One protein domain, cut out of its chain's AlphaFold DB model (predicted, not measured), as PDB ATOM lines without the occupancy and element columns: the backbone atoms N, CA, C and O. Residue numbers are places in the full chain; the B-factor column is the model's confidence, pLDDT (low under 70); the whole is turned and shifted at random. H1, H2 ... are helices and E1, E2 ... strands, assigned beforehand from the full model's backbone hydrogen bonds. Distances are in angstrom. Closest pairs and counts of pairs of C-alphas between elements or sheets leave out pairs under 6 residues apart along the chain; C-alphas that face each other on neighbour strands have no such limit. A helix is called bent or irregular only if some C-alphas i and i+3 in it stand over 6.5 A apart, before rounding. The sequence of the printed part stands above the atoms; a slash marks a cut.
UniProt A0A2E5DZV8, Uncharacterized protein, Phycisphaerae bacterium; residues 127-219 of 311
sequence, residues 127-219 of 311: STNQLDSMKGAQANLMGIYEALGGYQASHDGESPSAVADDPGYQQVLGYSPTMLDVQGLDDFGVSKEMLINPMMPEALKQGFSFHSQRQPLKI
ATOM      1  N   SER A 127     243.492 355.530 278.230       75.38
ATOM      2  CA  SER A 127     243.393 354.066 278.271       75.38
ATOM      3  C   SER A 127     242.006 353.575 278.705       75.38
ATOM      4  O   SER A 127     241.500 352.610 278.136       75.38
ATOM      5  N   THR A 128     241.345 354.264 279.641       77.44
ATOM      6  CA  THR A 128     239.994 353.883 280.096       77.44
ATOM      7  C   THR A 128     238.955 353.996 278.982       77.44
ATOM      8  O   THR A 128     238.155 353.082 278.803       77.44
ATOM      9  N   ASN A 129     239.040 355.039 278.151       80.69
ATOM     10  CA  ASN A 129     238.110 355.231 277.033       80.69
ATOM     11  C   ASN A 129     238.207 354.102 275.989       80.69
ATOM     12  O   ASN A 129     237.203 353.720 275.398       80.69
ATOM     13  N   GLN A 130     239.401 353.534 275.776       78.31
ATOM     14  CA  GLN A 130     239.581 352.409 274.851       78.31
ATOM     15  C   GLN A 130     238.939 351.120 275.373       78.31
ATOM     16  O   GLN A 130     238.379 350.352 274.591       78.31
ATOM     17  N   LEU A 131     239.001 350.886 276.687       82.62
ATOM     18  CA  LEU A 131     238.373 349.724 277.315       82.62
ATOM     19  C   LEU A 131     236.848 349.806 277.242       82.62
ATOM     20  O   LEU A 131     236.203 348.799 276.954       82.62
ATOM     21  N   ASP A 132     236.281 350.993 277.446       84.12
ATOM     22  CA  ASP A 132     234.835 351.197 277.367       84.12
ATOM     23  C   ASP A 132     234.325 351.062 275.926       84.12
ATOM     24  O   ASP A 132     233.357 350.335 275.690       84.12
ATOM     25  N   SER A 133     235.028 351.637 274.939       84.88
ATOM     26  CA  SER A 133     234.713 351.413 273.520       84.88
ATOM     27  C   SER A 133     234.823 349.936 273.131       84.88
ATOM     28  O   SER A 133     233.966 349.421 272.415       84.88
ATOM     29  N   MET A 134     235.832 349.215 273.630       85.75
ATOM     30  CA  MET A 134     235.998 347.788 273.350       85.75
ATOM     31  C   MET A 134     234.865 346.944 273.946       85.75
ATOM     32  O   MET A 134     234.360 346.049 273.267       85.75
ATOM     33  N   LYS A 135     234.447 347.231 275.185       87.31
ATOM     34  CA  LYS A 135     233.303 346.562 275.820       87.31
ATOM     35  C   LYS A 135     232.005 346.838 275.067       87.31
ATOM     36  O   LYS A 135     231.245 345.905 274.833       87.31
ATOM     37  N   GLY A 136     231.788 348.084 274.640       88.31
ATOM     38  CA  GLY A 136     230.639 348.457 273.816       88.31
ATOM     39  C   GLY A 136     230.618 347.711 272.482       88.31
ATOM     40  O   GLY A 136     229.609 347.115 272.126       88.31
ATOM     41  N   ALA A 137     231.756 347.652 271.779       87.81
ATOM     42  CA  ALA A 137     231.867 346.908 270.524       87.81
ATOM     43  C   ALA A 137     231.602 345.407 270.716       87.81
ATOM     44  O   ALA A 137     230.916 344.794 269.902       87.81
ATOM     45  N   GLN A 138     232.111 344.813 271.799       90.12
ATOM     46  CA  GLN A 138     231.872 343.405 272.116       90.12
ATOM     47  C   GLN A 138     230.395 343.127 272.427       90.12
ATOM     48  O   GLN A 138     229.857 342.137 271.939       90.12
ATOM     49  N   ALA A 139     229.745 343.992 273.210       91.62
ATOM     50  CA  ALA A 139     228.323 343.870 273.518       91.62
ATOM     51  C   ALA A 139     227.462 343.993 272.250       91.62
ATOM     52  O   ALA A 139     226.594 343.156 272.018       91.62
ATOM     53  N   ASN A 140     227.769 344.968 271.390       90.69
ATOM     54  CA  ASN A 140     227.099 345.150 270.104       90.69
ATOM     55  C   ASN A 140     227.256 343.916 269.200       90.69
ATOM     56  O   ASN A 140     226.272 343.420 268.664       90.69
ATOM     57  N   LEU A 141     228.471 343.370 269.072       90.38
ATOM     58  CA  LEU A 141     228.723 342.165 268.273       90.38
ATOM     59  C   LEU A 141     227.997 340.931 268.817       90.38
ATOM     60  O   LEU A 141     227.495 340.130 268.033       90.38
ATOM     61  N   MET A 142     227.937 340.778 270.142       92.75
ATOM     62  CA  MET A 142     227.200 339.686 270.775       92.75
ATOM     63  C   MET A 142     225.696 339.800 270.500       92.75
ATOM     64  O   MET A 142     225.083 338.800 270.143       92.75
ATOM     65  N   GLY A 143     225.132 341.011 270.570       92.75
ATOM     66  CA  GLY A 143     223.734 341.261 270.211       92.75
ATOM     67  C   GLY A 143     223.436 340.958 268.739       92.75
ATOM     68  O   GLY A 143     222.457 340.282 268.433       92.75
ATOM     69  N   ILE A 144     224.319 341.367 267.821       91.69
ATOM     70  CA  ILE A 144     224.183 341.037 266.392       91.69
ATOM     71  C   ILE A 144     224.274 339.519 266.171       91.69
ATOM     72  O   ILE A 144     223.514 338.969 265.377       91.69
ATOM     73  N   TYR A 145     225.178 338.827 266.869       92.06
ATOM     74  CA  TYR A 145     225.311 337.371 266.780       92.06
ATOM     75  C   TYR A 145     224.055 336.636 267.267       92.06
ATOM     76  O   TYR A 145     223.587 335.716 266.596       92.06
ATOM     77  N   GLU A 146     223.491 337.049 268.402       95.06
ATOM     78  CA  GLU A 146     222.250 336.479 268.934       95.06
ATOM     79  C   GLU A 146     221.088 336.669 267.952       95.06
ATOM     80  O   GLU A 146     220.380 335.713 267.633       95.06
ATOM     81  N   ALA A 147     220.954 337.870 267.389       94.75
ATOM     82  CA  ALA A 147     219.933 338.161 266.393       94.75
ATOM     83  C   ALA A 147     220.117 337.369 265.092       94.75
ATOM     84  O   ALA A 147     219.137 336.886 264.527       94.75
ATOM     85  N   LEU A 148     221.358 337.175 264.632       93.88
ATOM     86  CA  LEU A 148     221.658 336.305 263.490       93.88
ATOM     87  C   LEU A 148     221.219 334.862 263.752       93.88
ATOM     88  O   LEU A 148     220.635 334.235 262.868       93.88
ATOM     89  N   GLY A 149     221.462 334.350 264.962       94.19
ATOM     90  CA  GLY A 149     220.991 333.030 265.380       94.19
ATOM     91  C   GLY A 149     219.462 332.939 265.400       94.19
ATOM     92  O   GLY A 149     218.900 331.977 264.877       94.19
ATOM     93  N   GLY A 150     218.786 333.961 265.932       95.25
ATOM     94  CA  GLY A 150     217.322 334.058 265.927       95.25
ATOM     95  C   GLY A 150     216.731 334.102 264.515       95.25
ATOM     96  O   GLY A 150     215.771 333.382 264.218       95.25
ATOM     97  N   TYR A 151     217.348 334.880 263.623       95.50
ATOM     98  CA  TYR A 151     216.960 334.963 262.217       95.50
ATOM     99  C   TYR A 151     217.100 333.609 261.526       95.50
ATOM    100  O   TYR A 151     216.139 333.134 260.922       95.50
ATOM    101  N   GLN A 152     218.264 332.962 261.655       95.12
ATOM    102  CA  GLN A 152     218.527 331.652 261.055       95.12
ATOM    103  C   GLN A 152     217.560 330.588 261.572       95.12
ATOM    104  O   GLN A 152     217.044 329.801 260.783       95.12
ATOM    105  N   ALA A 153     217.268 330.579 262.875       95.94
ATOM    106  CA  ALA A 153     216.300 329.654 263.457       95.94
ATOM    107  C   ALA A 153     214.879 329.850 262.895       95.94
ATOM    108  O   ALA A 153     214.123 328.886 262.807       95.94
ATOM    109  N   SER A 154     214.529 331.077 262.500       96.94
ATOM    110  CA  SER A 154     213.209 331.421 261.951       96.94
ATOM    111  C   SER A 154     213.107 331.259 260.429       96.94
ATOM    112  O   SER A 154     211.999 331.208 259.904       96.94
ATOM    113  N   HIS A 155     214.242 331.169 259.728       94.31
ATOM    114  CA  HIS A 155     214.333 331.097 258.263       94.31
ATOM    115  C   HIS A 155     215.070 329.832 257.794       94.31
ATOM    116  O   HIS A 155     215.909 329.900 256.903       94.31
ATOM    117  N   ASP A 156     214.809 328.677 258.416       94.75
ATOM    118  CA  ASP A 156     215.350 327.366 258.006       94.75
ATOM    119  C   ASP A 156     216.886 327.324 257.815       94.75
ATOM    120  O   ASP A 156     217.427 326.586 256.990       94.75
ATOM    121  N   GLY A 157     217.619 328.115 258.602       91.12
ATOM    122  CA  GLY A 157     219.077 328.229 258.536       91.12
ATOM    123  C   GLY A 157     219.603 329.188 257.461       91.12
ATOM    124  O   GLY A 157     220.823 329.312 257.308       91.12
ATOM    125  N   GLU A 158     218.738 329.894 256.733       91.00
ATOM    126  CA  GLU A 158     219.152 330.928 255.788       91.00
ATOM    127  C   GLU A 158     219.734 332.142 256.524       91.00
ATOM    128  O   GLU A 158     219.191 332.630 257.514       91.00
ATOM    129  N   SER A 159     220.878 332.644 256.048       89.38
ATOM    130  CA  SER A 159     221.466 333.874 256.587       89.38
ATOM    131  C   SER A 159     220.821 335.108 255.948       89.38
ATOM    132  O   SER A 159     220.600 335.091 254.732       89.38
ATOM    133  N   PRO A 160     220.586 336.195 256.702       89.69
ATOM    134  CA  PRO A 160     220.010 337.410 256.142       89.69
ATOM    135  C   PRO A 160     221.022 338.032 255.187       89.69
ATOM    136  O   PRO A 160     222.133 338.395 255.578       89.69
ATOM    137  N   SER A 161     220.693 338.068 253.901       88.31
ATOM    138  CA  SER A 161     221.649 338.450 252.869       88.31
ATOM    139  C   SER A 161     220.972 339.245 251.766       88.31
ATOM    140  O   SER A 161     220.021 338.750 251.165       88.31
ATOM    141  N   ALA A 162     221.500 340.426 251.462       85.81
ATOM    142  CA  ALA A 162     221.049 341.279 250.374       85.81
ATOM    143  C   ALA A 162     222.151 341.382 249.320       85.81
ATOM    144  O   ALA A 162     223.342 341.419 249.631       85.81
ATOM    145  N   VAL A 163     221.762 341.417 248.051       81.44
ATOM    146  CA  VAL A 163     222.703 341.724 246.973       81.44
ATOM    147  C   VAL A 163     223.065 343.203 247.089       81.44
ATOM    148  O   VAL A 163     222.174 344.047 247.122       81.44
ATOM    149  N   ALA A 164     224.358 343.516 247.177       80.06
ATOM    150  CA  ALA A 164     224.810 344.900 247.165       80.06
ATOM    151  C   ALA A 164     224.575 345.490 245.769       80.06
ATOM    152  O   ALA A 164     225.282 345.149 244.818       80.06
ATOM    153  N   ASP A 165     223.572 346.357 245.647       77.31
ATOM    154  CA  ASP A 165     223.172 346.994 244.386       77.31
ATOM    155  C   ASP A 165     224.008 348.253 244.091       77.31
ATOM    156  O   ASP A 165     223.488 349.315 243.753       77.31
ATOM    157  N   ASP A 166     225.326 348.154 244.287       80.88
ATOM    158  CA  ASP A 166     226.256 349.214 243.903       80.88
ATOM    159  C   ASP A 166     226.857 348.883 242.524       80.88
ATOM    160  O   ASP A 166     227.554 347.866 242.382       80.88
ATOM    161  N   PRO A 167     226.626 349.719 241.492       76.69
ATOM    162  CA  PRO A 167     227.196 349.510 240.163       76.69
ATOM    163  C   PRO A 167     228.733 349.482 240.161       76.69
ATOM    164  O   PRO A 167     229.323 348.889 239.252       76.69
ATOM    165  N   GLY A 168     229.394 350.058 241.172       80.25
ATOM    166  CA  GLY A 168     230.841 349.980 241.361       80.25
ATOM    167  C   GLY A 168     231.333 348.545 241.571       80.25
ATOM    168  O   GLY A 168     232.331 348.147 240.967       80.25
ATOM    169  N   TYR A 169     230.602 347.716 242.328       72.31
ATOM    170  CA  TYR A 169     230.997 346.317 242.531       72.31
ATOM    171  C   TYR A 169     230.930 345.510 241.242       72.31
ATOM    172  O   TYR A 169     231.845 344.742 240.950       72.31
ATOM    173  N   GLN A 170     229.896 345.718 240.429       72.88
ATOM    174  CA  GLN A 170     229.767 345.001 239.166       72.88
ATOM    175  C   GLN A 170     230.854 345.406 238.158       72.88
ATOM    176  O   GLN A 170     231.317 344.562 237.393       72.88
ATOM    177  N   GLN A 171     231.301 346.665 238.176       74.50
ATOM    178  CA  GLN A 171     232.400 347.137 237.328       74.50
ATOM    179  C   GLN A 171     233.764 346.589 237.765       74.50
ATOM    180  O   GLN A 171     234.577 346.247 236.908       74.50
ATOM    181  N   VAL A 172     234.014 346.494 239.075       71.12
ATOM    182  CA  VAL A 172     235.313 346.063 239.620       71.12
ATOM    183  C   VAL A 172     235.431 344.538 239.696       71.12
ATOM    184  O   VAL A 172     236.450 343.983 239.292       71.12
ATOM    185  N   LEU A 173     234.399 343.856 240.199       67.44
ATOM    186  CA  LEU A 173     234.410 342.413 240.478       67.44
ATOM    187  C   LEU A 173     233.730 341.583 239.380       67.44
ATOM    188  O   LEU A 173     233.869 340.363 239.354       67.44
ATOM    189  N   GLY A 174     232.958 342.209 238.486       77.62
ATOM    190  CA  GLY A 174     232.163 341.501 237.476       77.62
ATOM    191  C   GLY A 174     230.899 340.823 238.023       77.62
ATOM    192  O   GLY A 174     230.153 340.213 237.256       77.62
ATOM    193  N   TYR A 175     230.633 340.929 239.327       78.06
ATOM    194  CA  TYR A 175     229.429 340.436 239.995       78.06
ATOM    195  C   TYR A 175     229.078 341.321 241.199       78.06
ATOM    196  O   TYR A 175     229.949 341.972 241.772       78.06
ATOM    197  N   SER A 176     227.804 341.335 241.594       77.12
ATOM    198  CA  SER A 176     227.351 342.033 242.801       77.12
ATOM    199  C   SER A 176     227.487 341.103 244.010       77.12
ATOM    200  O   SER A 176     226.840 340.050 244.032       77.12
ATOM    201  N   PRO A 177     228.335 341.426 245.004       77.38
ATOM    202  CA  PRO A 177     228.513 340.570 246.164       77.38
ATOM    203  C   PRO A 177     227.228 340.533 246.991       77.38
ATOM    204  O   PRO A 177     226.506 341.523 247.118       77.38
ATOM    205  N   THR A 178     226.947 339.377 247.583       76.12
ATOM    206  CA  THR A 178     225.903 339.279 248.602       76.12
ATOM    207  C   THR A 178     226.487 339.730 249.937       76.12
ATOM    208  O   THR A 178     227.460 339.150 250.418       76.12
ATOM    209  N   MET A 179     225.909 340.775 250.519       80.12
ATOM    210  CA  MET A 179     226.266 341.304 251.832       80.12
ATOM    211  C   MET A 179     225.238 340.885 252.877       80.12
ATOM    212  O   MET A 179     224.139 340.449 252.540       80.12
ATOM    213  N   LEU A 180     225.605 340.997 254.152       83.12
ATOM    214  CA  LEU A 180     224.664 340.773 255.243       83.12
ATOM    215  C   LEU A 180     223.561 341.838 255.188       83.12
ATOM    216  O   LEU A 180     223.863 343.031 255.223       83.12
ATOM    217  N   ASP A 181     222.301 341.408 255.102       87.94
ATOM    218  CA  ASP A 181     221.169 342.329 255.178       87.94
ATOM    219  C   ASP A 181     220.829 342.596 256.637       87.94
ATOM    220  O   ASP A 181     220.257 341.761 257.335       87.94
ATOM    221  N   VAL A 182     221.212 343.771 257.110       84.94
ATOM    222  CA  VAL A 182     221.011 344.132 258.508       84.94
ATOM    223  C   VAL A 182     219.575 344.585 258.774       84.94
ATOM    224  O   VAL A 182     219.121 344.492 259.907       84.94
ATOM    225  N   GLN A 183     218.831 345.015 257.748       86.44
ATOM    226  CA  GLN A 183     217.444 345.464 257.926       86.44
ATOM    227  C   GLN A 183     216.530 344.305 258.335       86.44
ATOM    228  O   GLN A 183     215.620 344.491 259.136       86.44
ATOM    229  N   GLY A 184     216.815 343.090 257.857       86.38
ATOM    230  CA  GLY A 184     216.098 341.880 258.270       86.38
ATOM    231  C   GLY A 184     216.333 341.467 259.729       86.38
ATOM    232  O   GLY A 184     215.652 340.569 260.219       86.38
ATOM    233  N   LEU A 185     217.285 342.093 260.431       91.12
ATOM    234  CA  LEU A 185     217.597 341.805 261.834       91.12
ATOM    235  C   LEU A 185     216.883 342.732 262.828       91.12
ATOM    236  O   LEU A 185     216.929 342.457 264.029       91.12
ATOM    237  N   ASP A 186     216.202 343.781 262.356       93.06
ATOM    238  CA  ASP A 186     215.459 344.715 263.215       93.06
ATOM    239  C   ASP A 186     214.378 343.968 264.027       93.06
ATOM    240  O   ASP A 186     214.221 344.191 265.231       93.06
ATOM    241  N   ASP A 187     213.710 342.990 263.403       94.44
ATOM    242  CA  ASP A 187     212.696 342.131 264.037       94.44
ATOM    243  C   ASP A 187     213.276 341.206 265.126       94.44
ATOM    244  O   ASP A 187     212.545 340.711 265.986       94.44
ATOM    245  N   PHE A 188     214.596 341.005 265.126       95.25
ATOM    246  CA  PHE A 188     215.336 340.187 266.090       95.25
ATOM    247  C   PHE A 188     216.077 341.032 267.138       95.25
ATOM    248  O   PHE A 188     216.940 340.525 267.852       95.25
ATOM    249  N   GLY A 189     215.725 342.317 267.264       92.81
ATOM    250  CA  GLY A 189     216.212 343.196 268.329       92.81
ATOM    251  C   GLY A 189     217.542 343.892 268.040       92.81
ATOM    252  O   GLY A 189     218.082 344.543 268.937       92.81
ATOM    253  N   VAL A 190     218.066 343.807 266.813       93.06
ATOM    254  CA  VAL A 190     219.217 344.625 266.407       93.06
ATOM    255  C   VAL A 190     218.741 346.049 266.182       93.06
ATOM    256  O   VAL A 190     217.916 346.311 265.317       93.06
ATOM    257  N   SER A 191     219.269 346.989 266.961       91.56
ATOM    258  CA  SER A 191     219.006 348.409 266.744       91.56
ATOM    259  C   SER A 191     220.105 349.046 265.890       91.56
ATOM    260  O   SER A 191     221.248 348.577 265.856       91.56
ATOM    261  N   LYS A 192     219.800 350.168 265.226       88.62
ATOM    262  CA  LYS A 192     220.787 350.914 264.419       88.62
ATOM    263  C   LYS A 192     221.998 351.358 265.241       88.62
ATOM    264  O   LYS A 192     223.097 351.469 264.704       88.62
ATOM    265  N   GLU A 193     221.821 351.583 266.540       89.44
ATOM    266  CA  GLU A 193     222.894 351.944 267.465       89.44
ATOM    267  C   GLU A 193     223.882 350.793 267.686       89.44
ATOM    268  O   GLU A 193     225.073 351.044 267.863       89.44
ATOM    269  N   MET A 194     223.428 349.536 267.621       88.88
ATOM    270  CA  MET A 194     224.313 348.371 267.728       88.88
ATOM    271  C   MET A 194     225.229 348.227 266.510       88.88
ATOM    272  O   MET A 194     226.313 347.662 266.617       88.88
ATOM    273  N   LEU A 195     224.840 348.785 265.362       86.56
ATOM    274  CA  LEU A 195     225.643 348.772 264.134       86.56
ATOM    275  C   LEU A 195     226.768 349.804 264.138       86.56
ATOM    276  O   LEU A 195     227.626 349.798 263.252       86.56
ATOM    277  N   ILE A 196     226.762 350.697 265.128       84.56
ATOM    278  CA  ILE A 196     227.811 351.682 265.300       84.56
ATOM    279  C   ILE A 196     229.015 350.994 265.932       84.56
ATOM    280  O   ILE A 196     228.924 350.436 267.027       84.56
ATOM    281  N   ASN A 197     230.166 351.075 265.265       82.25
ATOM    282  CA  ASN A 197     231.423 350.618 265.836       82.25
ATOM    283  C   ASN A 197     232.043 351.747 266.686       82.25
ATOM    284  O   ASN A 197     232.586 352.703 266.125       82.25
ATOM    285  N   PRO A 198     232.020 351.661 268.032       80.56
ATOM    286  CA  PRO A 198     232.535 352.721 268.905       80.56
ATOM    287  C   PRO A 198     234.065 352.865 268.862       80.56
ATOM    288  O   PRO A 198     234.605 353.803 269.450       80.56
ATOM    289  N   MET A 199     234.770 351.945 268.194       77.88
ATOM    290  CA  MET A 199     236.223 351.996 268.004       77.88
ATOM    291  C   MET A 199     236.636 352.816 266.773       77.88
ATOM    292  O   MET A 199     237.813 353.140 266.640       77.88
ATOM    293  N   MET A 200     235.698 353.143 265.878       76.94
ATOM    294  CA  MET A 200     235.988 353.878 264.646       76.94
ATOM    295  C   MET A 200     235.842 355.402 264.831       76.94
ATOM    296  O   MET A 200     235.003 355.859 265.618       76.94
ATOM    297  N   PRO A 201     236.628 356.219 264.098       75.31
ATOM    298  CA  PRO A 201     236.410 357.665 264.000       75.31
ATOM    299  C   PRO A 201     234.988 357.971 263.516       75.31
ATOM    300  O   PRO A 201     234.427 357.179 262.767       75.31
ATOM    301  N   GLU A 202     234.402 359.121 263.879       74.38
ATOM    302  CA  GLU A 202     232.998 359.441 263.537       74.38
ATOM    303  C   GLU A 202     232.637 359.273 262.062       74.38
ATOM    304  O   GLU A 202     231.547 358.795 261.761       74.38
ATOM    305  N   ALA A 203     233.568 359.577 261.158       69.31
ATOM    306  CA  ALA A 203     233.382 359.416 259.719       69.31
ATOM    307  C   ALA A 203     233.224 357.948 259.263       69.31
ATOM    308  O   ALA A 203     232.698 357.705 258.184       69.31
ATOM    309  N   LEU A 204     233.665 356.979 260.072       66.69
ATOM    310  CA  LEU A 204     233.696 355.543 259.765       66.69
ATOM    311  C   LEU A 204     232.933 354.702 260.802       66.69
ATOM    312  O   LEU A 204     233.055 353.481 260.836       66.69
ATOM    313  N   LYS A 205     232.150 355.345 261.675       66.19
ATOM    314  CA  LYS A 205     231.371 354.671 262.724       66.19
ATOM    315  C   LYS A 205     230.269 353.761 262.177       66.19
ATOM    316  O   LYS A 205     229.742 352.954 262.937       66.19
ATOM    317  N   GLN A 206     229.905 353.894 260.903       56.88
ATOM    318  CA  GLN A 206     228.822 353.133 260.290       56.88
ATOM    319  C   GLN A 206     229.328 351.786 259.767       56.88
ATOM    320  O   GLN A 206     229.898 351.705 258.684       56.88
ATOM    321  N   GLY A 207     229.056 350.730 260.532       58.06
ATOM    322  CA  GLY A 207     229.054 349.366 260.026       58.06
ATOM    323  C   GLY A 207     230.183 348.487 260.546       58.06
ATOM    324  O   GLY A 207     231.352 348.863 260.624       58.06
ATOM    325  N   PHE A 208     229.803 347.255 260.861       64.00
ATOM    326  CA  PHE A 208     230.711 346.122 260.897       64.00
ATOM    327  C   PHE A 208     230.706 345.481 259.508       64.00
ATOM    328  O   PHE A 208     229.648 345.314 258.902       64.00
ATOM    329  N   SER A 209     231.879 345.124 258.989       62.03
ATOM    330  CA  SER A 209     231.965 344.320 257.775       62.03
ATOM    331  C   SER A 209     231.753 342.852 258.137       62.03
ATOM    332  O   SER A 209     232.512 342.261 258.905       62.03
ATOM    333  N   PHE A 210     230.698 342.254 257.589       61.50
ATOM    334  CA  PHE A 210     230.413 340.833 257.751       61.50
ATOM    335  C   PHE A 210     230.709 340.113 256.445       61.50
ATOM    336  O   PHE A 210     230.213 340.493 255.386       61.50
ATOM    337  N   HIS A 211     231.497 339.044 256.524       56.28
ATOM    338  CA  HIS A 211     231.723 338.150 255.400       56.28
ATOM    339  C   HIS A 211     231.286 336.744 255.802       56.28
ATOM    340  O   HIS A 211     232.005 336.031 256.500       56.28
ATOM    341  N   SER A 212     230.077 336.345 255.398       48.09
ATOM    342  CA  SER A 212     229.619 334.970 255.592       48.09
ATOM    343  C   SER A 212     230.142 334.104 254.447       48.09
ATOM    344  O   SER A 212     229.626 334.168 253.328       48.09
ATOM    345  N   GLN A 213     231.146 333.269 254.704       47.88
ATOM    346  CA  GLN A 213     231.533 332.223 253.758       47.88
ATOM    347  C   GLN A 213     230.461 331.124 253.762       47.88
ATOM    348  O   GLN A 213     230.474 330.226 254.597       47.88
ATOM    349  N   ARG A 214     229.503 331.201 252.826       42.12
ATOM    350  CA  ARG A 214     228.411 330.213 252.696       42.12
ATOM    351  C   ARG A 214     228.882 328.835 252.221       42.12
ATOM    352  O   ARG A 214     228.167 327.854 252.384       42.12
ATOM    353  N   GLN A 215     230.072 328.744 251.636       42.25
ATOM    354  CA  GLN A 215     230.702 327.482 251.256       42.25
ATOM    355  C   GLN A 215     232.206 327.594 251.511       42.25
ATOM    356  O   GLN A 215     232.766 328.665 251.261       42.25
ATOM    357  N   PRO A 216     232.890 326.521 251.960       39.00
ATOM    358  CA  PRO A 216     234.339 326.478 251.878       39.00
ATOM    359  C   PRO A 216     234.682 326.641 250.402       39.00
ATOM    360  O   PRO A 216     234.423 325.744 249.593       39.00
ATOM    361  N   LEU A 217     235.200 327.814 250.037       40.50
ATOM    362  CA  LEU A 217     235.662 328.063 248.687       40.50
ATOM    363  C   LEU A 217     236.770 327.037 248.455       40.50
ATOM    364  O   LEU A 217     237.879 327.159 248.975       40.50
ATOM    365  N   LYS A 218     236.467 325.965 247.715       35.62
ATOM    366  CA  LYS A 218     237.501 325.108 247.146       35.62
ATOM    367  C   LYS A 218     238.159 325.953 246.076       35.62
ATOM    368  O   LYS A 218     237.804 325.857 244.903       35.62
ATOM    369  N   ILE A 219     239.088 326.807 246.500       41.06
ATOM    370  CA  ILE A 219     239.958 327.549 245.605       41.06
ATOM    371  C   ILE A 219     240.714 326.474 244.828       41.06
ATOM    372  O   ILE A 219     241.656 325.851 245.322       41.06
TER     373      ILE A 219
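This is residues 127 to 219 of the 311 residues of an uncharacterized protein of Phycisphaerae bacterium (UniProt A0A2E5DZV8). Long helix H1 makes one arm of a V; the narrow E1-E2 ribbon with short H2 at its tip makes the other, and small H3 packs on H1. Residues 189 to 219 hold no named element. The printed part has 93 residues, with three named helices and two named strands in the order H1 E1 H2 E2 H3, the two strands antiparallel; of the 47 residues in named elements helices hold 41 and strands 6, and the class is mostly helix. It is loose, radius of gyration of the C-alphas 15.3 A, spanning 44 by 33 by 26 A.

Find C-alpha 127 at (243.393, 354.066, 278.271); from there H1, residues 127 to 154, runs 41.1 A. Next come E1, 161 to 163, H2, 167 to 173, E2, 178 to 180, and H3, 183 to 188, ending at (215.336, 340.187, 266.090). H3 is only just irregular: C-alphas 184 and 187 are 6.7 A apart.

Residues 147 to 151 of H1 alone touch H3, about perpendicular at 86 degrees; the closest C-alphas, Ala 147 and Phe 188, are 5.0 A apart. Between E1 and E2, N 162 and O 179 are 2.9 A apart, within hydrogen-bond range. In H1 and H2 every O i to N i+4 pair is in range; H3 has 0 of 2, but 2 of 3 O i to N i+3 pairs.

The farthest C-alphas, Thr 128 and Gly 174, are 45.1 A apart. The printed part has no cut. pLDDT is under 70 at residues 173 and 203 to 219.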